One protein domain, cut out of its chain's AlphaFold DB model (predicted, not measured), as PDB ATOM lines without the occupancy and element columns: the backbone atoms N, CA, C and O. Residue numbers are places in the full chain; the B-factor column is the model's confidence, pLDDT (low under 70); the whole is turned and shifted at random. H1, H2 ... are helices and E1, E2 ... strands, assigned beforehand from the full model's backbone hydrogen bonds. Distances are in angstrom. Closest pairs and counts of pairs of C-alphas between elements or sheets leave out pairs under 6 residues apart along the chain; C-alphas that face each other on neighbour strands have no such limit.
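Overview. This is residues 32 to 129 of the 137 residues of an uncharacterized protein of candidate division MSBL1 archaeon SCGC-AAA259I14 (UniProt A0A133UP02). With little regular structure, the domain is a small sheet, E1 E2 E3, with the long unnamed stretch 32 to 70 looping over one face; after E3, short H1 makes a turn and H2 folds back, followed by E4 near E3. The 98 printed residues include two named helices and four strands, ordered E1 E2 E3 H1 H2 E4, mixed in class, with 39 residues in named elements. The sheet is an antiparallel meander, each strand beside the one before. It is compact, radius of gyration of the C-alphas 13.3 A, spanning 37 by 28 by 27 A.

Along the chain. E1 is residues 71 to 74, from C-alpha 71 at (-3.114, -17.956, 8.318); E2 is 80 to 83; E3 is 88 to 94, 19.3 A. H1 is 97 to 102, H2 107 to 119, 18.7 A, and E4 124 to 128, to C-alpha 128 at (-8.718, 2.081, 7.198).

Arrangement. Hairpin E1 and E2 has N 73 and O 81 at 2.8 A; hairpin E2 and E3 has N 82 and O 90 at 2.8 A, both within hydrogen-bond range. E3 and E4 are near each other, with 10 pairs of C-alphas within 10 A. H2 and E4 come closest at the C-alphas of Glu 118 and Glu 124, 5.9 A. In H1 and H2 every O i to N i+4 pair is within hydrogen-bond range.

Size, cuts and confidence. The printed part has no cut, and the links between named elements are tight. Its farthest C-alphas, Lys 67 and Lys 108, are 38.1 A apart. The model's pLDDT is under 70 at residues 34 to 70 and 85 to 86.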
ATOM      1  N   LYS A  32       1.822  -6.181  14.314       84.81
ATOM      2  CA  LYS A  32       2.968  -6.388  15.200       84.81
ATOM      3  C   LYS A  32       3.918  -7.434  14.641       84.81
ATOM      4  O   LYS A  32       3.535  -8.586  14.432       84.81
ATOM      5  N   GLU A  33       5.176  -7.040  14.485       83.25
ATOM      6  CA  GLU A  33       6.268  -7.962  14.195       83.25
ATOM      7  C   GLU A  33       6.592  -8.799  15.437       83.25
ATOM      8  O   GLU A  33       6.828  -8.290  16.537       83.25
ATOM      9  N   CYS A  34       6.616 -10.110  15.260       67.44
ATOM     10  CA  CYS A  34       7.067 -11.077  16.243       67.44
ATOM     11  C   CYS A  34       8.358 -11.665  15.682       67.44
ATOM     12  O   CYS A  34       8.317 -12.268  14.632       67.44
ATOM     13  N   GLY A  35       9.522 -11.490  16.311       66.06
ATOM     14  CA  GLY A  35      10.801 -11.914  15.701       66.06
ATOM     15  C   GLY A  35      10.886 -13.395  15.278       66.06
ATOM     16  O   GLY A  35      11.732 -13.745  14.460       66.06
ATOM     17  N   GLU A  36      10.009 -14.251  15.807       65.56
ATOM     18  CA  GLU A  36       9.793 -15.629  15.368       65.56
ATOM     19  C   GLU A  36       8.290 -15.930  15.294       65.56
ATOM     20  O   GLU A  36       7.476 -15.259  15.938       65.56
ATOM     21  N   MET A  37       7.915 -16.965  14.532       62.81
ATOM     22  CA  MET A  37       6.513 -17.348  14.373       62.81
ATOM     23  C   MET A  37       5.893 -17.735  15.730       62.81
ATOM     24  O   MET A  37       6.341 -18.700  16.359       62.81
ATOM     25  N   PRO A  38       4.848 -17.021  16.187       58.47
ATOM     26  CA  PRO A  38       4.263 -17.248  17.499       58.47
ATOM     27  C   PRO A  38       3.550 -18.603  17.550       58.47
ATOM     28  O   PRO A  38       2.677 -18.899  16.735       58.47
ATOM     29  N   SER A  39       3.859 -19.419  18.561       57.00
ATOM     30  CA  SER A  39       3.090 -20.637  18.866       57.00
ATOM     31  C   SER A  39       1.715 -20.337  19.476       57.00
ATOM     32  O   SER A  39       0.898 -21.243  19.642       57.00
ATOM     33  N   TYR A  40       1.491 -19.081  19.866       59.62
ATOM     34  CA  TYR A  40       0.295 -18.578  20.523       59.62
ATOM     35  C   TYR A  40       0.160 -17.074  20.264       59.62
ATOM     36  O   TYR A  40       1.126 -16.334  20.453       59.62
ATOM     37  N   VAL A  41      -1.034 -16.626  19.870       60.31
ATOM     38  CA  VAL A  41      -1.349 -15.205  19.686       60.31
ATOM     39  C   VAL A  41      -2.413 -14.809  20.708       60.31
ATOM     40  O   VAL A  41      -3.565 -15.210  20.551       60.31
ATOM     41  N   PRO A  42      -2.056 -14.047  21.755       60.31
ATOM     42  CA  PRO A  42      -3.045 -13.473  22.646       60.31
ATOM     43  C   PRO A  42      -3.847 -12.400  21.907       60.31
ATOM     44  O   PRO A  42      -3.267 -11.422  21.432       60.31
ATOM     45  N   ILE A  43      -5.168 -12.558  21.843       66.06
ATOM     46  CA  ILE A  43      -6.060 -11.551  21.265       66.06
ATOM     47  C   ILE A  43      -6.766 -10.850  22.427       66.06
ATOM     48  O   ILE A  43      -7.518 -11.506  23.139       66.06
ATOM     49  N   PRO A  44      -6.506  -9.564  22.688       63.28
ATOM     50  CA  PRO A  44      -7.174  -8.863  23.779       63.28
ATOM     51  C   PRO A  44      -8.665  -8.662  23.467       63.28
ATOM     52  O   PRO A  44      -9.035  -8.453  22.308       63.28
ATOM     53  N   ASP A  45      -9.507  -8.743  24.500       69.12
ATOM     54  CA  ASP A  45     -10.946  -8.483  24.390       69.12
ATOM     55  C   ASP A  45     -11.223  -6.970  24.436       69.12
ATOM     56  O   ASP A  45     -10.756  -6.301  25.356       69.12
ATOM     57  N   PRO A  46     -11.981  -6.402  23.483       69.62
ATOM     58  CA  PRO A  46     -12.473  -5.031  23.587       69.62
ATOM     59  C   PRO A  46     -13.380  -4.756  24.805       69.62
ATOM     60  O   PRO A  46     -13.506  -3.596  25.189       69.62
ATOM     61  N   GLN A  47     -14.039  -5.773  25.380       67.88
ATOM     62  CA  GLN A  47     -15.018  -5.637  26.468       67.88
ATOM     63  C   GLN A  47     -14.412  -5.742  27.873       67.88
ATOM     64  O   GLN A  47     -14.835  -5.029  28.787       67.88
ATOM     65  N   TYR A  48     -13.489  -6.684  28.074       55.38
ATOM     66  CA  TYR A  48     -12.932  -7.003  29.385       55.38
ATOM     67  C   TYR A  48     -11.605  -6.282  29.565       55.38
ATOM     68  O   TYR A  48     -10.771  -6.273  28.662       55.38
ATOM     69  N   ASP A  49     -11.458  -5.654  30.737       49.38
ATOM     70  CA  ASP A  49     -10.275  -4.915  31.175       49.38
ATOM     71  C   ASP A  49      -9.011  -5.591  30.639       49.38
ATOM     72  O   ASP A  49      -8.875  -6.810  30.765       49.38
ATOM     73  N   PHE A  50      -8.149  -4.803  29.991       50.03
ATOM     74  CA  PHE A  50      -7.117  -5.189  29.012       50.03
ATOM     75  C   PHE A  50      -5.984  -6.108  29.542       50.03
ATOM     76  O   PHE A  50      -4.846  -6.057  29.077       50.03
ATOM     77  N   GLU A  51      -6.271  -6.891  30.573       36.94
ATOM     78  CA  GLU A  51      -5.505  -7.969  31.182       36.94
ATOM     79  C   GLU A  51      -5.988  -9.357  30.719       36.94
ATOM     80  O   GLU A  51      -5.223 -10.321  30.807       36.94
ATOM     81  N   GLU A  52      -7.223  -9.481  30.207       38.22
ATOM     82  CA  GLU A  52      -7.742 -10.751  29.693       38.22
ATOM     83  C   GLU A  52      -7.369 -10.978  28.223       38.22
ATOM     84  O   GLU A  52      -7.744 -10.258  27.297       38.22
ATOM     85  N   TYR A  53      -6.604 -12.045  28.016       46.31
ATOM     86  CA  TYR A  53      -6.295 -12.580  26.704       46.31
ATOM     87  C   TYR A  53      -7.423 -13.523  26.283       46.31
ATOM     88  O   TYR A  53      -7.572 -14.601  26.865       46.31
ATOM     89  N   ILE A  54      -8.172 -13.177  25.234       42.22
ATOM     90  CA  ILE A  54      -8.976 -14.154  24.507       42.22
ATOM     91  C   ILE A  54      -7.993 -15.087  23.791       42.22
ATOM     92  O   ILE A  54      -7.581 -14.880  22.652       42.22
ATOM     93  N   CYS A  55      -7.630 -16.169  24.460       42.31
ATOM     94  CA  CYS A  55      -7.731 -17.444  23.784       42.31
ATOM     95  C   CYS A  55      -9.169 -17.865  24.050       42.31
ATOM     96  O   CYS A  55      -9.505 -18.004  25.230       42.31
ATOM     97  N   PRO A  56     -10.057 -18.001  23.050       37.38
ATOM     98  CA  PRO A  56     -11.415 -18.369  23.381       37.38
ATOM     99  C   PRO A  56     -11.300 -19.745  24.029       37.38
ATOM    100  O   PRO A  56     -10.838 -20.693  23.405       37.38
ATOM    101  N   ARG A  57     -11.630 -19.838  25.317       35.25
ATOM    102  CA  ARG A  57     -11.452 -21.057  26.122       35.25
ATOM    103  C   ARG A  57     -12.279 -22.231  25.577       35.25
ATOM    104  O   ARG A  57     -12.043 -23.370  25.956       35.25
ATOM    105  N   GLU A  58     -13.214 -21.921  24.678       33.19
ATOM    106  CA  GLU A  58     -14.079 -22.838  23.933       33.19
ATOM    107  C   GLU A  58     -13.759 -22.910  22.428       33.19
ATOM    108  O   GLU A  58     -14.381 -23.678  21.701       33.19
ATOM    109  N   SER A  59     -12.793 -22.133  21.929       38.06
ATOM    110  CA  SER A  59     -12.230 -22.349  20.597       38.06
ATOM    111  C   SER A  59     -10.938 -23.123  20.769       38.06
ATOM    112  O   SER A  59      -9.962 -22.592  21.288       38.06
ATOM    113  N   ASP A  60     -10.905 -24.361  20.291       33.34
ATOM    114  CA  ASP A  60      -9.691 -25.162  20.094       33.34
ATOM    115  C   ASP A  60      -8.743 -24.522  19.050       33.34
ATOM    116  O   ASP A  60      -8.272 -25.162  18.109       33.34
ATOM    117  N   LEU A  61      -8.456 -23.227  19.169       39.03
ATOM    118  CA  LEU A  61      -7.640 -22.454  18.251       39.03
ATOM    119  C   LEU A  61      -6.171 -22.580  18.667       39.03
ATOM    120  O   LEU A  61      -5.467 -21.620  18.965       39.03
ATOM    121  N   VAL A  62      -5.691 -23.826  18.655       42.22
ATOM    122  CA  VAL A  62      -4.267 -24.102  18.481       42.22
ATOM    123  C   VAL A  62      -3.943 -23.656  17.059       42.22
ATOM    124  O   VAL A  62      -4.230 -24.376  16.102       42.22
ATOM    125  N   LEU A  63      -3.385 -22.452  16.916       46.69
ATOM    126  CA  LEU A  63      -2.931 -21.883  15.645       46.69
ATOM    127  C   LEU A  63      -1.774 -22.730  15.081       46.69
ATOM    128  O   LEU A  63      -0.608 -22.354  15.137       46.69
ATOM    129  N   ARG A  64      -2.076 -23.913  14.536       43.22
ATOM    130  CA  ARG A  64      -1.146 -24.675  13.700       43.22
ATOM    131  C   ARG A  64      -1.105 -23.992  12.344       43.22
ATOM    132  O   ARG A  64      -1.798 -24.393  11.413       43.22
ATOM    133  N   HIS A  65      -0.322 -22.921  12.273       45.19
ATOM    134  CA  HIS A  65      -0.049 -22.222  11.028       45.19
ATOM    135  C   HIS A  65       0.489 -23.230   9.992       45.19
ATOM    136  O   HIS A  65       1.401 -24.009  10.307       45.19
ATOM    137  N   PRO A  66      -0.107 -23.319   8.789       46.75
ATOM    138  CA  PRO A  66       0.417 -24.187   7.748       46.75
ATOM    139  C   PRO A  66       1.804 -23.675   7.356       46.75
ATOM    140  O   PRO A  66       1.954 -22.504   7.046       46.75
ATOM    141  N   LYS A  67       2.815 -24.555   7.293       49.75
ATOM    142  CA  LYS A  67       4.221 -24.221   6.944       49.75
ATOM    143  C   LYS A  67       4.409 -23.418   5.637       49.75
ATOM    144  O   LYS A  67       5.529 -23.038   5.313       49.75
ATOM    145  N   SER A  68       3.343 -23.200   4.876       47.91
ATOM    146  CA  SER A  68       3.271 -22.400   3.664       47.91
ATOM    147  C   SER A  68       1.914 -21.681   3.602       47.91
ATOM    148  O   SER A  68       0.886 -22.347   3.458       47.91
ATOM    149  N   GLY A  69       1.915 -20.346   3.671       55.84
ATOM    150  CA  GLY A  69       0.743 -19.488   3.441       55.84
ATOM    151  C   GLY A  69       0.424 -18.532   4.593       55.84
ATOM    152  O   GLY A  69       0.970 -18.666   5.680       55.84
ATOM    153  N   ASN A  70      -0.464 -17.569   4.356       62.59
ATOM    154  CA  ASN A  70      -0.977 -16.681   5.401       62.59
ATOM    155  C   ASN A  70      -2.101 -17.401   6.154       62.59
ATOM    156  O   ASN A  70      -3.011 -17.955   5.533       62.59
ATOM    157  N   GLY A  71      -2.048 -17.407   7.485       74.06
ATOM    158  CA  GLY A  71      -3.114 -17.956   8.318       74.06
ATOM    159  C   GLY A  71      -4.139 -16.873   8.622       74.06
ATOM    160  O   GLY A  71      -3.802 -15.916   9.311       74.06
ATOM    161  N   VAL A  72      -5.368 -17.006   8.122       77.31
ATOM    162  CA  VAL A  72      -6.475 -16.102   8.468       77.31
ATOM    163  C   VAL A  72      -7.416 -16.816   9.427       77.31
ATOM    164  O   VAL A  72      -7.935 -17.887   9.116       77.31
ATOM    165  N   PHE A  73      -7.643 -16.208  10.585       77.69
ATOM    166  CA  PHE A  73      -8.479 -16.735  11.654       77.69
ATOM    167  C   PHE A  73      -9.613 -15.757  11.923       77.69
ATOM    168  O   PHE A  73      -9.374 -14.584  12.202       77.69
ATOM    169  N   PHE A  74     -10.847 -16.233  11.816       79.94
ATOM    170  CA  PHE A  74     -12.030 -15.417  12.064       79.94
ATOM    171  C   PHE A  74     -12.332 -15.377  13.560       79.94
ATOM    172  O   PHE A  74     -12.328 -16.410  14.227       79.94
ATOM    173  N   LEU A  75     -12.585 -14.175  14.066       80.50
ATOM    174  CA  LEU A  75     -12.996 -13.920  15.441       80.50
ATOM    175  C   LEU A  75     -14.496 -13.620  15.488       80.50
ATOM    176  O   LEU A  75     -15.213 -13.774  14.497       80.50
ATOM    177  N   TYR A  76     -14.978 -13.178  16.648       80.38
ATOM    178  CA  TYR A  76     -16.353 -12.721  16.787       80.38
ATOM    179  C   TYR A  76     -16.654 -11.521  15.885       80.38
ATOM    180  O   TYR A  76     -15.788 -10.691  15.590       80.38
ATOM    181  N   GLY A  77     -17.917 -11.429  15.466       86.56
ATOM    182  CA  GLY A  77     -18.380 -10.389  14.558       86.56
ATOM    183  C   GLY A  77     -17.767 -10.523  13.167       86.56
ATOM    184  O   GLY A  77     -17.846 -11.587  12.551       86.56
ATOM    185  N   ASP A  78     -17.185  -9.425  12.688       87.50
ATOM    186  CA  ASP A  78     -16.445  -9.349  11.425       87.50
ATOM    187  C   ASP A  78     -14.957  -9.023  11.674       87.50
ATOM    188  O   ASP A  78     -14.294  -8.367  10.859       87.50
ATOM    189  N   SER A  79     -14.447  -9.435  12.841       86.19
ATOM    190  CA  SER A  79     -13.040  -9.310  13.220       86.19
ATOM    191  C   SER A  79     -12.238 -10.545  12.805       86.19
ATOM    192  O   SER A  79     -12.761 -11.657  12.731       86.19
ATOM    193  N   GLN A  80     -10.945 -10.367  12.554       87.94
ATOM    194  CA  GLN A  80     -10.047 -11.449  12.150       87.94
ATOM    195  C   GLN A  80      -8.612 -11.205  12.614       87.94
ATOM    196  O   GLN A  80      -8.209 -10.072  12.871       87.94
ATOM    197  N   VAL A  81      -7.829 -12.277  12.650       84.56
ATOM    198  CA  VAL A  81      -6.375 -12.246  12.803       84.56
ATOM    199  C   VAL A  81      -5.739 -12.824  11.556       84.56
ATOM    200  O   VAL A  81      -6.126 -13.895  11.091       84.56
ATOM    201  N   VAL A  82      -4.752 -12.119  11.027       85.06
ATOM    202  CA  VAL A  82      -3.884 -12.588   9.955       85.06
ATOM    203  C   VAL A  82      -2.510 -12.837  10.555       85.06
ATOM    204  O   VAL A  82      -1.975 -11.979  11.251       85.06
ATOM    205  N   VAL A  83      -1.961 -14.023  10.320       78.38
ATOM    206  CA  VAL A  83      -0.604 -14.393  10.724       78.38
ATOM    207  C   VAL A  83       0.200 -14.668   9.464       78.38
ATOM    208  O   VAL A  83      -0.038 -15.657   8.757       78.38
ATOM    209  N   ASP A  84       1.143 -13.779   9.184       77.62
ATOM    210  CA  ASP A  84       2.042 -13.895   8.052       77.62
ATOM    211  C   ASP A  84       3.209 -14.839   8.376       77.62
ATOM    212  O   ASP A  84       3.758 -14.815   9.483       77.62
ATOM    213  N   PRO A  85       3.659 -15.650   7.403       64.06
ATOM    214  CA  PRO A  85       4.823 -16.521   7.565       64.06
ATOM    215  C   PRO A  85       6.130 -15.738   7.784       64.06
ATOM    216  O   PRO A  85       7.122 -16.324   8.205       64.06
ATOM    217  N   GLY A  86       6.128 -14.425   7.513       65.12
ATOM    218  CA  GLY A  86       7.208 -13.485   7.830       65.12
ATOM    219  C   GLY A  86       7.286 -13.088   9.308       65.12
ATOM    220  O   GLY A  86       8.162 -12.307   9.665       65.12
ATOM    221  N   SER A  87       6.445 -13.685  10.161       71.31
ATOM    222  CA  SER A  87       6.378 -13.458  11.611       71.31
ATOM    223  C   SER A  87       5.633 -12.178  12.014       71.31
ATOM    224  O   SER A  87       5.834 -11.637  13.096       71.31
ATOM    225  N   GLU A  88       4.729 -11.701  11.167       82.69
ATOM    226  CA  GLU A  88       3.870 -10.558  11.464       82.69
ATOM    227  C   GLU A  88       2.465 -11.033  11.858       82.69
ATOM    228  O   GLU A  88       1.914 -11.969  11.274       82.69
ATOM    229  N   ILE A  89       1.885 -10.395  12.874       84.19
ATOM    230  CA  ILE A  89       0.491 -10.581  13.275       84.19
ATOM    231  C   ILE A  89      -0.265  -9.303  12.944       84.19
ATOM    232  O   ILE A  89       0.115  -8.229  13.404       84.19
ATOM    233  N   THR A  90      -1.382  -9.426  12.238       88.44
ATOM    234  CA  THR A  90      -2.312  -8.325  11.990       88.44
ATOM    235  C   THR A  90      -3.685  -8.653  12.570       88.44
ATOM    236  O   THR A  90      -4.363  -9.573  12.117       88.44
ATOM    237  N   LEU A  91      -4.123  -7.875  13.557       89.00
ATOM    238  CA  LEU A  91      -5.495  -7.874  14.051       89.00
ATOM    239  C   LEU A  91      -6.329  -6.909  13.209       89.00
ATOM    240  O   LEU A  91      -5.917  -5.777  12.950       89.00
ATOM    241  N   VAL A  92      -7.518  -7.340  12.802       91.38
ATOM    242  CA  VAL A  92      -8.461  -6.516  12.046       91.38
ATOM    243  C   VAL A  92      -9.799  -6.516  12.763       91.38
ATOM    244  O   VAL A  92     -10.430  -7.561  12.901       91.38
ATOM    245  N   PHE A  93     -10.251  -5.334  13.167       91.31
ATOM    246  CA  PHE A  93     -11.577  -5.115  13.737       91.31
ATOM    247  C   PHE A  93     -12.387  -4.245  12.785       91.31
ATOM    248  O   PHE A  93     -12.116  -3.052  12.633       91.31
ATOM    249  N   THR A  94     -13.380  -4.837  12.124       93.19
ATOM    250  CA  THR A  94     -14.297  -4.084  11.261       93.19
ATOM    251  C   THR A  94     -15.422  -3.517  12.117       93.19
ATOM    252  O   THR A  94     -16.151  -4.281  12.745       93.19
ATOM    253  N   ALA A  95     -15.598  -2.196  12.132       91.94
ATOM    254  CA  ALA A  95     -16.582  -1.482  12.943       91.94
ATOM    255  C   ALA A  95     -18.025  -1.645  12.410       91.94
ATOM    256  O   ALA A  95     -18.690  -0.674  12.045       91.94
ATOM    257  N   THR A  96     -18.511  -2.879  12.298       93.12
ATOM    258  CA  THR A  96     -19.887  -3.219  11.907       93.12
ATOM    259  C   THR A  96     -20.779  -3.374  13.135       93.12
ATOM    260  O   THR A  96     -20.288  -3.540  14.247       93.12
ATOM    261  N   GLU A  97     -22.102  -3.356  12.947       92.06
ATOM    262  CA  GLU A  97     -23.043  -3.661  14.040       92.06
ATOM    263  C   GLU A  97     -22.781  -5.045  14.625       92.06
ATOM    264  O   GLU A  97     -22.728  -5.195  15.834       92.06
ATOM    265  N   ARG A  98     -22.472  -6.026  13.771       89.50
ATOM    266  CA  ARG A  98     -22.146  -7.382  14.203       89.50
ATOM    267  C   ARG A  98     -20.925  -7.432  15.123       89.50
ATOM    268  O   ARG A  98     -20.944  -8.178  16.091       89.50
ATOM    269  N   THR A  99     -19.874  -6.666  14.831       87.12
ATOM    270  CA  THR A  99     -18.689  -6.573  15.699       87.12
ATOM    271  C   THR A  99     -19.012  -5.852  17.001       87.12
ATOM    272  O   THR A  99     -18.687  -6.359  18.068       87.12
ATOM    273  N   LEU A 100     -19.678  -4.699  16.930       88.44
ATOM    274  CA  LEU A 100     -20.039  -3.925  18.121       88.44
ATOM    275  C   LEU A 100     -20.940  -4.731  19.067       88.44
ATOM    276  O   LEU A 100     -20.687  -4.765  20.266       88.44
ATOM    277  N   ASP A 101     -21.930  -5.438  18.523       87.38
ATOM    278  CA  ASP A 101     -22.835  -6.289  19.294       87.38
ATOM    279  C   ASP A 101     -22.113  -7.510  19.869       87.38
ATOM    280  O   ASP A 101     -22.347  -7.864  21.019       87.38
ATOM    281  N   ALA A 102     -21.226  -8.146  19.092       83.19
ATOM    282  CA  ALA A 102     -20.541  -9.363  19.522       83.19
ATOM    283  C   ALA A 102     -19.531  -9.129  20.652       83.19
ATOM    284  O   ALA A 102     -19.359 -10.008  21.488       83.19
ATOM    285  N   TYR A 103     -18.889  -7.960  20.680       81.38
ATOM    286  CA  TYR A 103     -18.004  -7.553  21.774       81.38
ATOM    287  C   TYR A 103     -18.712  -6.654  22.797       81.38
ATOM    288  O   TYR A 103     -18.082  -6.177  23.729       81.38
ATOM    289  N   HIS A 104     -20.009  -6.378  22.637       84.50
ATOM    290  CA  HIS A 104     -20.765  -5.478  23.515       84.50
ATOM    291  C   HIS A 104     -20.106  -4.096  23.728       84.50
ATOM    292  O   HIS A 104     -20.147  -3.540  24.827       84.50
ATOM    293  N   VAL A 105     -19.527  -3.523  22.669       84.44
ATOM    294  CA  VAL A 105     -18.787  -2.249  22.687       84.44
ATOM    295  C   VAL A 105     -19.411  -1.202  21.769       84.44
ATOM    296  O   VAL A 105     -20.117  -1.511  20.809       84.44
ATOM    297  N   THR A 106     -19.113   0.071  22.015       88.19
ATOM    298  CA  THR A 106     -19.419   1.173  21.096       88.19
ATOM    299  C   THR A 106     -18.248   1.469  20.152       88.19
ATOM    300  O   THR A 106     -17.132   0.981  20.316       88.19
ATOM    301  N   LEU A 107     -18.473   2.335  19.155       89.94
ATOM    302  CA  LEU A 107     -17.388   2.857  18.309       89.94
ATOM    303  C   LEU A 107     -16.322   3.612  19.115       89.94
ATOM    304  O   LEU A 107     -15.162   3.632  18.710       89.94
ATOM    305  N   LYS A 108     -16.720   4.270  20.213       87.00
ATOM    306  CA  LYS A 108     -15.792   4.995  21.085       87.00
ATOM    307  C   LYS A 108     -14.882   4.005  21.801       87.00
ATOM    308  O   LYS A 108     -13.673   4.168  21.746       87.00
ATOM    309  N   ASP A 109     -15.465   2.955  22.363       86.19
ATOM    310  CA  ASP A 109     -14.723   1.925  23.091       86.19
ATOM    311  C   ASP A 109     -13.782   1.164  22.147       86.19
ATOM    312  O   ASP A 109     -12.623   0.935  22.470       86.19
ATOM    313  N   LEU A 110     -14.226   0.864  20.919       87.25
ATOM    314  CA  LEU A 110     -13.376   0.226  19.911       87.25
ATOM    315  C   LEU A 110     -12.199   1.127  19.476       87.25
ATOM    316  O   LEU A 110     -11.114   0.631  19.172       87.25
ATOM    317  N   LEU A 111     -12.391   2.451  19.460       88.06
ATOM    318  CA  LEU A 111     -11.316   3.416  19.210       88.06
ATOM    319  C   LEU A 111     -10.357   3.536  20.405       88.06
ATOM    320  O   LEU A 111      -9.152   3.643  20.203       88.06
ATOM    321  N   GLU A 112     -10.863   3.496  21.636       85.25
ATOM    322  CA  GLU A 112     -10.026   3.471  22.843       85.25
ATOM    323  C   GLU A 112      -9.191   2.192  22.905       85.25
ATOM    324  O   GLU A 112      -7.984   2.249  23.134       85.25
ATOM    325  N   PHE A 113      -9.797   1.051  22.579       84.88
ATOM    326  CA  PHE A 113      -9.109  -0.224  22.422       84.88
ATOM    327  C   PHE A 113      -7.968  -0.148  21.397       84.88
ATOM    328  O   PHE A 113      -6.887  -0.681  21.639       84.88
ATOM    329  N   ALA A 114      -8.158   0.579  20.291       87.81
ATOM    330  CA  ALA A 114      -7.102   0.831  19.313       87.81
ATOM    331  C   ALA A 114      -5.902   1.576  19.935       87.81
ATOM    332  O   ALA A 114      -4.757   1.213  19.676       87.81
ATOM    333  N   GLY A 115      -6.155   2.565  20.800       84.38
ATOM    334  CA  GLY A 115      -5.106   3.243  21.569       84.38
ATOM    335  C   GLY A 115      -4.375   2.296  22.524       84.38
ATOM    336  O   GLY A 115      -3.150   2.307  22.593       84.38
ATOM    337  N   VAL A 116      -5.101   1.395  23.190       82.25
ATOM    338  CA  VAL A 116      -4.486   0.401  24.084       82.25
ATOM    339  C   VAL A 116      -3.617  -0.606  23.324       82.25
ATOM    340  O   VAL A 116      -2.545  -0.977  23.810       82.25
ATOM    341  N   LEU A 117      -4.032  -1.035  22.128       83.38
ATOM    342  CA  LEU A 117      -3.212  -1.887  21.261       83.38
ATOM    343  C   LEU A 117      -1.863  -1.230  20.937       83.38
ATOM    344  O   LEU A 117      -0.831  -1.901  20.992       83.38
ATOM    345  N   GLU A 118      -1.864   0.072  20.650       85.25
ATOM    346  CA  GLU A 118      -0.648   0.840  20.373       85.25
ATOM    347  C   GLU A 118       0.211   1.012  21.634       85.25
ATOM    348  O   GLU A 118       1.369   0.595  21.666       85.25
ATOM    349  N   GLU A 119      -0.363   1.559  22.706       83.75
ATOM    350  CA  GLU A 119       0.386   1.986  23.892       83.75
ATOM    351  C   GLU A 119       0.819   0.829  24.796       83.75
ATOM    352  O   GLU A 119       1.933   0.827  25.322       83.75
ATOM    353  N   ARG A 120      -0.060  -0.157  25.004       78.06
ATOM    354  CA  ARG A 120       0.142  -1.221  26.000       78.06
ATOM    355  C   ARG A 120       0.692  -2.496  25.376       78.06
ATOM    356  O   ARG A 120       1.478  -3.201  26.006       78.06
ATOM    357  N   PHE A 121       0.294  -2.786  24.139       76.25
ATOM    358  CA  PHE A 121       0.671  -4.018  23.448       76.25
ATOM    359  C   PHE A 121       1.704  -3.817  22.333       76.25
ATOM    360  O   PHE A 121       2.240  -4.814  21.835       76.25
ATOM    361  N   GLY A 122       2.036  -2.569  21.987       80.69
ATOM    362  CA  GLY A 122       3.077  -2.236  21.015       80.69
ATOM    363  C   GLY A 122       2.719  -2.619  19.580       80.69
ATOM    364  O   GLY A 122       3.610  -2.993  18.821       80.69
ATOM    365  N   TYR A 123       1.433  -2.603  19.228       85.50
ATOM    366  CA  TYR A 123       1.002  -2.735  17.839       85.50
ATOM    367  C   TYR A 123       1.158  -1.399  17.104       85.50
ATOM    368  O   TYR A 123       0.889  -0.336  17.655       85.50
ATOM    369  N   GLU A 124       1.511  -1.443  15.826       90.31
ATOM    370  CA  GLU A 124       1.290  -0.320  14.923       90.31
ATOM    371  C   GLU A 124      -0.185  -0.304  14.509       90.31
ATOM    372  O   GLU A 124      -0.675  -1.250  13.890       90.31
ATOM    373  N   VAL A 125      -0.906   0.763  14.854       90.19
ATOM    374  CA  VAL A 125      -2.357   0.846  14.650       90.19
ATOM    375  C   VAL A 125      -2.713   1.883  13.591       90.19
ATOM    376  O   VAL A 125      -2.217   3.010  13.590       90.19
ATOM    377  N   ARG A 126      -3.631   1.519  12.691       91.00
ATOM    378  CA  ARG A 126      -4.199   2.416  11.678       91.00
ATOM    379  C   ARG A 126      -5.696   2.194  11.487       91.00
ATOM    380  O   ARG A 126      -6.185   1.067  11.555       91.00
ATOM    381  N   ILE A 127      -6.413   3.270  11.171       90.06
ATOM    382  CA  ILE A 127      -7.818   3.215  10.752       90.06
ATOM    383  C   ILE A 127      -7.864   3.224   9.225       90.06
ATOM    384  O   ILE A 127      -7.368   4.153   8.588       90.06
ATOM    385  N   VAL A 128      -8.474   2.199   8.637       89.00
ATOM    386  CA  VAL A 128      -8.718   2.081   7.198       89.00
ATOM    387  C   VAL A 128     -10.193   2.380   6.928       89.00
ATOM    388  O   VAL A 128     -11.055   1.605   7.356       89.00
ATOM    389  N   PRO A 129     -10.519   3.489   6.241       86.44
ATOM    390  CA  PRO A 129     -11.902   3.843   5.965       86.44
ATOM    391  C   PRO A 129     -12.608   2.823   5.068       86.44
ATOM    392  O   PRO A 129     -12.002   2.241   4.162       86.44
TER     393      PRO A 129